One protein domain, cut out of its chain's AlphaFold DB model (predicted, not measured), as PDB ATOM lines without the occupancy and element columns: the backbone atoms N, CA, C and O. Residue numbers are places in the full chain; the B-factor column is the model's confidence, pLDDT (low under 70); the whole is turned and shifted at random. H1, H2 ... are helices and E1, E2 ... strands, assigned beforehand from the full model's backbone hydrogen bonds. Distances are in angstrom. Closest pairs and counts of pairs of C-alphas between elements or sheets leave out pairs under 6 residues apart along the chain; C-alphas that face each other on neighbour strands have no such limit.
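What this domain is: This is residues 9 to 76 of the 81 residues of an uncharacterized protein of Herminiimonas fonticola (UniProt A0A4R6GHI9). A strongly twisted sheet of four strands curls round one helix, H1, like part of a barrel left open, and the links of its two hairpins reach to opposite ends of the long axis, at Glu 19 and Glu 33. The printed part has 68 residues, with elements in the order E1, E2, E3, H1, E4; the class is mixed, helices and strands. The sheet runs E3, E2, E1, E4, antiparallel throughout. The whole is compact, with a radius of gyration of the C-alphas of 11.9 A and spans of 39 by 27 by 19 A.

Where its parts are: Inner strands are E2, residues 24 to 30, 18.8 A long, and E1, residues 9 to 14, 16.8 A, which begins at C-alpha 9 (-16.205, 10.599, -53.893). Edge strands are E3, residues 36 to 42, 17.3 A, and E4, residues 73 to 76, 9.7 A, ending at C-alpha 76 (-22.845, 5.189, -54.773). H1, residues 53 to 65, measures 18.5 A.

How they stand to each other: E1, E2 and E3 form a meander, each strand the antiparallel neighbour of the one before, in two hairpins. Between E3 and E2, N 27 and O 40 are 2.8 A apart, within hydrogen-bond range; so are N 24 and O 12 between E2 and E1, at 2.9 A, and N 13 and O 74 between E1 and E4, at 2.8 A. E2 pairs in a staggered way, with E1 over residues 24 to 25 and with E3 over 25 to 30. H1 is on one face of the sheet, in two layers; its closest C-alphas to E1 are Ala 56 and Val 10, 6.0 A, and to E3 Ala 59 and Val 39, 6.2 A. In H1 every O i to N i+4 pair is within hydrogen-bond range. E4 is apart from E2 and E3.

The domain as a whole: The C-alphas farthest apart, of Glu 19 and Glu 33, are 40.2 A apart. The printed part has no cut and no long link. Mean pLDDT of the printed part is 88.7; residues 67 to 69 are under 70.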
ATOM      1  N   ILE A   9     -15.180   9.763 -54.514       95.50
ATOM      2  CA  ILE A   9     -16.205  10.599 -53.893       95.50
ATOM      3  C   ILE A   9     -17.485   9.779 -53.755       95.50
ATOM      4  O   ILE A   9     -17.761   8.880 -54.552       95.50
ATOM      5  N   VAL A  10     -18.296  10.095 -52.750       95.50
ATOM      6  CA  VAL A  10     -19.613   9.474 -52.590       95.50
ATOM      7  C   VAL A  10     -20.662  10.375 -53.217       95.50
ATOM      8  O   VAL A  10     -20.770  11.552 -52.878       95.50
ATOM      9  N   GLN A  11     -21.442   9.810 -54.126       95.00
ATOM     10  CA  GLN A  11     -22.590  10.441 -54.751       95.00
ATOM     11  C   GLN A  11     -23.871   9.883 -54.137       95.00
ATOM     12  O   GLN A  11     -23.968   8.698 -53.828       95.00
ATOM     13  N   GLN A  12     -24.876  10.732 -54.001       92.94
ATOM     14  CA  GLN A  12     -26.221  10.335 -53.648       92.94
ATOM     15  C   GLN A  12     -27.214  10.921 -54.656       92.94
ATOM     16  O   GLN A  12     -27.135  12.093 -55.028       92.94
ATOM     17  N   ARG A  13     -28.142  10.089 -55.126       91.44
ATOM     18  CA  ARG A  13     -29.219  10.450 -56.056       91.44
ATOM     19  C   ARG A  13     -30.547  10.014 -55.484       91.44
ATOM     20  O   ARG A  13     -30.625   9.000 -54.807       91.44
ATOM     21  N   LYS A  14     -31.602  10.772 -55.751       89.00
ATOM     22  CA  LYS A  14     -32.955  10.361 -55.370       89.00
ATOM     23  C   LYS A  14     -33.382   9.192 -56.266       89.00
ATOM     24  O   LYS A  14     -33.163   9.257 -57.467       89.00
ATOM     25  N   MET A  15     -33.976   8.138 -55.705       84.88
ATOM     26  CA  MET A  15     -34.383   6.955 -56.486       84.88
ATOM     27  C   MET A  15     -35.487   7.286 -57.503       84.88
ATOM     28  O   MET A  15     -35.459   6.799 -58.624       84.88
ATOM     29  N   ASN A  16     -36.402   8.189 -57.142       83.69
ATOM     30  CA  ASN A  16     -37.430   8.727 -58.039       83.69
ATOM     31  C   ASN A  16     -37.031  10.132 -58.521       83.69
ATOM     32  O   ASN A  16     -37.771  11.095 -58.310       83.69
ATOM     33  N   ALA A  17     -35.810  10.272 -59.040       76.31
ATOM     34  CA  ALA A  17     -35.299  11.539 -59.557       76.31
ATOM     35  C   ALA A  17     -35.991  11.914 -60.878       76.31
ATOM     36  O   ALA A  17     -36.006  11.120 -61.817       76.31
ATOM     37  N   GLY A  18     -36.536  13.131 -60.959       76.12
ATOM     38  CA  GLY A  18     -36.902  13.748 -62.238       76.12
ATOM     39  C   GLY A  18     -35.703  14.448 -62.888       76.12
ATOM     40  O   GLY A  18     -34.638  14.553 -62.285       76.12
ATOM     41  N   GLU A  19     -35.877  15.024 -64.081       73.69
ATOM     42  CA  GLU A  19     -34.804  15.746 -64.802       73.69
ATOM     43  C   GLU A  19     -34.144  16.879 -63.990       73.69
ATOM     44  O   GLU A  19     -33.013  17.274 -64.264       73.69
ATOM     45  N   LYS A  20     -34.831  17.403 -62.968       78.06
ATOM     46  CA  LYS A  20     -34.337  18.487 -62.103       78.06
ATOM     47  C   LYS A  20     -33.605  17.998 -60.847       78.06
ATOM     48  O   LYS A  20     -32.987  18.807 -60.151       78.06
ATOM     49  N   ASP A  21     -33.670  16.705 -60.534       83.88
ATOM     50  CA  ASP A  21     -33.050  16.116 -59.345       83.88
ATOM     51  C   ASP A  21     -31.593  15.735 -59.635       83.88
ATOM     52  O   ASP A  21     -31.243  14.579 -59.873       83.88
ATOM     53  N   LEU A  22     -30.724  16.745 -59.610       88.38
ATOM     54  CA  LEU A  22     -29.286  16.545 -59.759       88.38
ATOM     55  C   LEU A  22     -28.695  15.752 -58.580       88.38
ATOM     56  O   LEU A  22     -29.156  15.891 -57.441       88.38
ATOM     57  N   PRO A  23     -27.630  14.963 -58.821       91.75
ATOM     58  CA  PRO A  23     -26.904  14.289 -57.755       91.75
ATOM     59  C   PRO A  23     -26.324  15.270 -56.738       91.75
ATOM     60  O   PRO A  23     -25.900  16.381 -57.068       91.75
ATOM     61  N   VAL A  24     -26.233  14.801 -55.500       93.50
ATOM     62  CA  VAL A  24     -25.477  15.442 -54.427       93.50
ATOM     63  C   VAL A  24     -24.261  14.593 -54.074       93.50
ATOM     64  O   VAL A  24     -24.210  13.398 -54.355       93.50
ATOM     65  N   TYR A  25     -23.262  15.212 -53.466       95.44
ATOM     66  CA  TYR A  25     -21.957  14.629 -53.195       95.44
ATOM     67  C   TYR A  25     -21.635  14.757 -51.713       95.44
ATOM     68  O   TYR A  25     -21.983  15.756 -51.082       95.44
ATOM     69  N   ALA A  26     -20.992  13.744 -51.145       95.38
ATOM     70  CA  ALA A  26     -20.655  13.723 -49.735       95.38
ATOM     71  C   ALA A  26     -19.458  14.628 -49.435       95.38
ATOM     72  O   ALA A  26     -18.395  14.538 -50.047       95.38
ATOM     73  N   LYS A  27     -19.623  15.456 -48.412       95.50
ATOM     74  CA  LYS A  27     -18.559  16.154 -47.708       95.50
ATOM     75  C   LYS A  27     -18.428  15.517 -46.328       95.50
ATOM     76  O   LYS A  27     -19.369  15.598 -45.535       95.50
ATOM     77  N   ALA A  28     -17.302  14.863 -46.059       93.12
ATOM     78  CA  ALA A  28     -17.013  14.286 -44.753       93.12
ATOM     79  C   ALA A  28     -16.922  15.389 -43.702       93.12
ATOM     80  O   ALA A  28     -16.227  16.391 -43.878       93.12
ATOM     81  N   MET A  29     -17.648  15.182 -42.613       92.69
ATOM     82  CA  MET A  29     -17.576  15.984 -41.408       92.69
ATOM     83  C   MET A  29     -16.646  15.251 -40.455       92.69
ATOM     84  O   MET A  29     -16.856  14.072 -40.159       92.69
ATOM     85  N   ARG A  30     -15.592  15.942 -40.029       90.69
ATOM     86  CA  ARG A  30     -14.639  15.433 -39.052       90.69
ATOM     87  C   ARG A  30     -14.569  16.386 -37.874       90.69
ATOM     88  O   ARG A  30     -14.664  17.601 -38.069       90.69
ATOM     89  N   SER A  31     -14.358  15.829 -36.689       91.06
ATOM     90  CA  SER A  31     -14.103  16.609 -35.485       91.06
ATOM     91  C   SER A  31     -12.769  17.359 -35.603       91.06
ATOM     92  O   SER A  31     -11.966  17.121 -36.512       91.06
ATOM     93  N   LYS A  32     -12.483  18.245 -34.642       87.44
ATOM     94  CA  LYS A  32     -11.175  18.924 -34.546       87.44
ATOM     95  C   LYS A  32     -10.002  17.949 -34.372       87.44
ATOM     96  O   LYS A  32      -8.878  18.300 -34.706       87.44
ATOM     97  N   GLU A  33     -10.276  16.743 -33.882       89.06
ATOM     98  CA  GLU A  33      -9.306  15.658 -33.695       89.06
ATOM     99  C   GLU A  33      -9.221  14.733 -34.924       89.06
ATOM    100  O   GLU A  33      -8.489  13.748 -34.916       89.06
ATOM    101  N   GLY A  34      -9.967  15.035 -35.994       84.56
ATOM    102  CA  GLY A  34      -9.961  14.266 -37.238       84.56
ATOM    103  C   GLY A  34     -10.880  13.041 -37.242       84.56
ATOM    104  O   GLY A  34     -10.910  12.322 -38.240       84.56
ATOM    105  N   VAL A  35     -11.658  12.816 -36.179       88.75
ATOM    106  CA  VAL A  35     -12.603  11.691 -36.073       88.75
ATOM    107  C   VAL A  35     -13.760  11.887 -37.050       88.75
ATOM    108  O   VAL A  35     -14.313  12.980 -37.125       88.75
ATOM    109  N   PHE A  36     -14.144  10.844 -37.789       89.06
ATOM    110  CA  PHE A  36     -15.308  10.885 -38.675       89.06
ATOM    111  C   PHE A  36     -16.609  11.025 -37.870       89.06
ATOM    112  O   PHE A  36     -16.936  10.183 -37.038       89.06
ATOM    113  N   GLU A  37     -17.374  12.083 -38.140       91.31
ATOM    114  CA  GLU A  37     -18.655  12.362 -37.469       91.31
ATOM    115  C   GLU A  37     -19.858  12.139 -38.398       91.31
ATOM    116  O   GLU A  37     -21.005  12.023 -37.955       91.31
ATOM    117  N   GLY A  38     -19.615  12.056 -39.707       91.44
ATOM    118  CA  GLY A  38     -20.648  11.807 -40.702       91.44
ATOM    119  C   GLY A  38     -20.367  12.468 -42.039       91.44
ATOM    120  O   GLY A  38     -19.248  12.884 -42.338       91.44
ATOM    121  N   VAL A  39     -21.413  12.604 -42.854       92.88
ATOM    122  CA  VAL A  39     -21.332  13.318 -44.131       92.88
ATOM    123  C   VAL A  39     -22.467  14.319 -44.311       92.88
ATOM    124  O   VAL A  39     -23.614  14.089 -43.927       92.88
ATOM    125  N   SER A  40     -22.145  15.436 -44.951       92.31
ATOM    126  CA  SER A  40     -23.118  16.393 -45.475       92.31
ATOM    127  C   SER A  40     -23.208  16.231 -46.985       92.31
ATOM    128  O   SER A  40     -22.180  16.162 -47.650       92.31
ATOM    129  N   PHE A  41     -24.413  16.201 -47.548       92.31
ATOM    130  CA  PHE A  41     -24.589  16.109 -48.996       92.31
ATOM    131  C   PHE A  41     -24.747  17.498 -49.623       92.31
ATOM    132  O   PHE A  41     -25.605  18.276 -49.210       92.31
ATOM    133  N   ILE A  42     -23.922  17.810 -50.624       94.06
ATOM    134  CA  ILE A  42     -23.881  19.107 -51.318       94.06
ATOM    135  C   ILE A  42     -24.054  18.932 -52.829       94.06
ATOM    136  O   ILE A  42     -23.663  17.917 -53.385       94.06
ATOM    137  N   ARG A  43     -24.598  19.925 -53.538       91.94
ATOM    138  CA  ARG A  43     -24.771  19.846 -55.007       91.94
ATOM    139  C   ARG A  43     -23.481  20.073 -55.803       91.94
ATOM    140  O   ARG A  43     -23.421  19.732 -56.977       91.94
ATOM    141  N   ASN A  44     -22.460  20.667 -55.185       93.69
ATOM    142  CA  ASN A  44     -21.200  20.980 -55.853       93.69
ATOM    143  C   ASN A  44     -20.211  19.810 -55.706       93.69
ATOM    144  O   ASN A  44     -19.770  19.519 -54.594       93.69
ATOM    145  N   ARG A  45     -19.851  19.182 -56.832       92.62
ATOM    146  CA  ARG A  45     -18.894  18.069 -56.899       92.62
ATOM    147  C   ARG A  45     -17.479  18.471 -56.480       92.62
ATOM    148  O   ARG A  45     -16.829  17.714 -55.777       92.62
ATOM    149  N   GLU A  46     -17.017  19.656 -56.864       92.56
ATOM    150  CA  GLU A  46     -15.647  20.136 -56.610       92.56
ATOM    151  C   GLU A  46     -15.373  20.374 -55.122       92.56
ATOM    152  O   GLU A  46     -14.236  20.325 -54.668       92.56
ATOM    153  N   LYS A  47     -16.431  20.628 -54.343       93.94
ATOM    154  CA  LYS A  47     -16.352  20.800 -52.885       93.94
ATOM    155  C   LYS A  47     -16.582  19.497 -52.113       93.94
ATOM    156  O   LYS A  47     -16.629  19.534 -50.880       93.94
ATOM    157  N   ALA A  48     -16.803  18.382 -52.813       95.00
ATOM    158  CA  ALA A  48     -16.975  17.077 -52.192       95.00
ATOM    159  C   ALA A  48     -15.658  16.611 -51.566       95.00
ATOM    160  O   ALA A  48     -14.570  16.980 -52.004       95.00
ATOM    161  N   SER A  49     -15.757  15.790 -50.527       94.62
ATOM    162  CA  SER A  49     -14.567  15.214 -49.914       94.62
ATOM    163  C   SER A  49     -14.042  14.085 -50.784       94.62
ATOM    164  O   SER A  49     -14.760  13.121 -51.047       94.62
ATOM    165  N   VAL A  50     -12.780  14.207 -51.184       94.12
ATOM    166  CA  VAL A  50     -12.015  13.109 -51.766       94.12
ATOM    167  C   VAL A  50     -11.619  12.152 -50.648       94.12
ATOM    168  O   VAL A  50     -11.103  12.574 -49.615       94.12
ATOM    169  N   MET A  51     -11.911  10.877 -50.855       91.94
ATOM    170  CA  MET A  51     -11.801   9.815 -49.865       91.94
ATOM    171  C   MET A  51     -11.053   8.620 -50.453       91.94
ATOM    172  O   MET A  51     -11.119   8.353 -51.656       91.94
ATOM    173  N   THR A  52     -10.394   7.861 -49.587       92.62
ATOM    174  CA  THR A  52     -10.015   6.474 -49.873       92.62
ATOM    175  C   THR A  52     -11.268   5.602 -50.014       92.62
ATOM    176  O   THR A  52     -12.371   5.989 -49.615       92.62
ATOM    177  N   LEU A  53     -11.116   4.388 -50.553       91.56
ATOM    178  CA  LEU A  53     -12.239   3.454 -50.669       91.56
ATOM    179  C   LEU A  53     -12.875   3.145 -49.301       91.56
ATOM    180  O   LEU A  53     -14.099   3.082 -49.202       91.56
ATOM    181  N   ALA A  54     -12.061   2.996 -48.254       91.31
ATOM    182  CA  ALA A  54     -12.529   2.703 -46.900       91.31
ATOM    183  C   ALA A  54     -13.376   3.851 -46.320       91.31
ATOM    184  O   ALA A  54     -14.487   3.628 -45.843       91.31
ATOM    185  N   GLU A  55     -12.902   5.092 -46.439       91.44
ATOM    186  CA  GLU A  55     -13.641   6.282 -45.996       91.44
ATOM    187  C   GLU A  55     -14.937   6.480 -46.802       91.44
ATOM    188  O   GLU A  55     -15.983   6.827 -46.248       91.44
ATOM    189  N   ALA A  56     -14.908   6.203 -48.109       93.38
ATOM    190  CA  ALA A  56     -16.100   6.253 -48.950       93.38
ATOM    191  C   ALA A  56     -17.139   5.193 -48.536       93.38
ATOM    192  O   ALA A  56     -18.340   5.474 -48.511       93.38
ATOM    193  N   GLN A  57     -16.700   3.989 -48.160       94.25
ATOM    194  CA  GLN A  57     -17.581   2.952 -47.615       94.25
ATOM    195  C   GLN A  57     -18.193   3.367 -46.270       94.25
ATOM    196  O   GLN A  57     -19.391   3.160 -46.059       94.25
ATOM    197  N   GLU A  58     -17.416   4.001 -45.390       93.31
ATOM    198  CA  GLU A  58     -17.906   4.533 -44.114       93.31
ATOM    199  C   GLU A  58     -18.977   5.617 -44.326       93.31
ATOM    200  O   GLU A  58     -20.056   5.568 -43.727       93.31
ATOM    201  N   ALA A  59     -18.743   6.535 -45.266       92.94
ATOM    202  CA  ALA A  59     -19.710   7.548 -45.678       92.94
ATOM    203  C   ALA A  59     -21.019   6.943 -46.220       92.94
ATOM    204  O   ALA A  59     -22.110   7.396 -45.857       92.94
ATOM    205  N   VAL A  60     -20.937   5.895 -47.049       93.38
ATOM    206  CA  VAL A  60     -22.116   5.166 -47.552       93.38
ATOM    207  C   VAL A  60     -22.874   4.495 -46.407       93.38
ATOM    208  O   VAL A  60     -24.103   4.583 -46.344       93.38
ATOM    209  N   ALA A  61     -22.165   3.837 -45.488       92.75
ATOM    210  CA  ALA A  61     -22.776   3.189 -44.333       92.75
ATOM    211  C   ALA A  61     -23.494   4.207 -43.435       92.75
ATOM    212  O   ALA A  61     -24.630   3.967 -43.018       92.75
ATOM    213  N   TRP A  62     -22.877   5.367 -43.191       92.19
ATOM    214  CA  TRP A  62     -23.499   6.468 -42.460       92.19
ATOM    215  C   TRP A  62     -24.766   6.971 -43.165       92.19
ATOM    216  O   TRP A  62     -25.819   7.092 -42.535       92.19
ATOM    217  N   ALA A  63     -24.707   7.185 -44.485       89.62
ATOM    218  CA  ALA A  63     -25.847   7.655 -45.272       89.62
ATOM    219  C   ALA A  63     -27.033   6.678 -45.222       89.62
ATOM    220  O   ALA A  63     -28.173   7.100 -45.023       89.62
ATOM    221  N   LYS A  64     -26.767   5.367 -45.316       88.25
ATOM    222  CA  LYS A  64     -27.788   4.308 -45.217       88.25
ATOM    223  C   LYS A  64     -28.411   4.194 -43.823       88.25
ATOM    224  O   LYS A  64     -29.570   3.805 -43.701       88.25
ATOM    225  N   LYS A  65     -27.675   4.546 -42.761       86.75
ATOM    226  CA  LYS A  65     -28.183   4.526 -41.377       86.75
ATOM    227  C   LYS A  65     -29.117   5.702 -41.049       86.75
ATOM    228  O   LYS A  65     -29.818   5.639 -40.039       86.75
ATOM    229  N   LYS A  66     -29.185   6.758 -41.871       76.62
ATOM    230  CA  LYS A  66     -30.002   7.960 -41.607       76.62
ATOM    231  C   LYS A  66     -31.501   7.707 -41.904       76.62
ATOM    232  O   LYS A  66     -31.996   7.974 -42.998       76.62
ATOM    233  N   LYS A  67     -32.215   7.148 -40.916       55.47
ATOM    234  CA  LYS A  67     -33.596   6.613 -40.994       55.47
ATOM    235  C   LYS A  67     -34.725   7.650 -40.860       55.47
ATOM    236  O   LYS A  67     -35.566   7.554 -39.971       55.47
ATOM    237  N   PRO A  68     -34.863   8.583 -41.797       68.12
ATOM    238  CA  PRO A  68     -36.119   8.399 -42.531       68.12
ATOM    239  C   PRO A  68     -35.963   8.460 -44.041       68.12
ATOM    240  O   PRO A  68     -36.782   7.899 -44.757       68.12
ATOM    241  N   LEU A  69     -34.906   9.097 -44.539       67.81
ATOM    242  CA  LEU A  69     -34.795   9.400 -45.961       67.81
ATOM    243  C   LEU A  69     -33.813   8.486 -46.695       67.81
ATOM    244  O   LEU A  69     -33.805   8.510 -47.916       67.81
ATOM    245  N   ALA A  70     -33.031   7.651 -46.000       74.62
ATOM    246  CA  ALA A  70     -32.077   6.737 -46.639       74.62
ATOM    247  C   ALA A  70     -32.707   5.851 -47.732       74.62
ATOM    248  O   ALA A  70     -32.066   5.590 -48.742       74.62
ATOM    249  N   GLY A  71     -33.969   5.436 -47.572       79.62
ATOM    250  CA  GLY A  71     -34.690   4.651 -48.584       79.62
ATOM    251  C   GLY A  71     -35.122   5.440 -49.825       79.62
ATOM    252  O   GLY A  71     -35.540   4.841 -50.803       79.62
ATOM    253  N   LEU A  72     -35.032   6.773 -49.804       84.88
ATOM    254  CA  LEU A  72     -35.379   7.631 -50.942       84.88
ATOM    255  C   LEU A  72     -34.189   7.909 -51.854       84.88
ATOM    256  O   LEU A  72     -34.370   8.502 -52.919       84.88
ATOM    257  N   TYR A  73     -32.983   7.532 -51.428       88.25
ATOM    258  CA  TYR A  73     -31.760   7.884 -52.120       88.25
ATOM    259  C   TYR A  73     -30.864   6.672 -52.366       88.25
ATOM    260  O   TYR A  73     -30.528   5.919 -51.456       88.25
ATOM    261  N   GLU A  74     -30.400   6.534 -53.599       90.38
ATOM    262  CA  GLU A  74     -29.301   5.650 -53.950       90.38
ATOM    263  C   GLU A  74     -27.979   6.347 -53.621       90.38
ATOM    264  O   GLU A  74     -27.772   7.505 -53.985       90.38
ATOM    265  N   THR A  75     -27.094   5.663 -52.894       92.88
ATOM    266  CA  THR A  75     -25.776   6.191 -52.514       92.88
ATOM    267  C   THR A  75     -24.689   5.299 -53.107       92.88
ATOM    268  O   THR A  75     -24.641   4.109 -52.788       92.88
ATOM    269  N   SER A  76     -23.819   5.885 -53.928       93.44
ATOM    270  CA  SER A  76     -22.845   5.189 -54.773       93.44
ATOM    271  C   SER A  76     -21.456   5.816 -54.640       93.44
ATOM    272  O   SER A  76     -21.321   7.030 -54.487       93.44
TER     273      SER A  76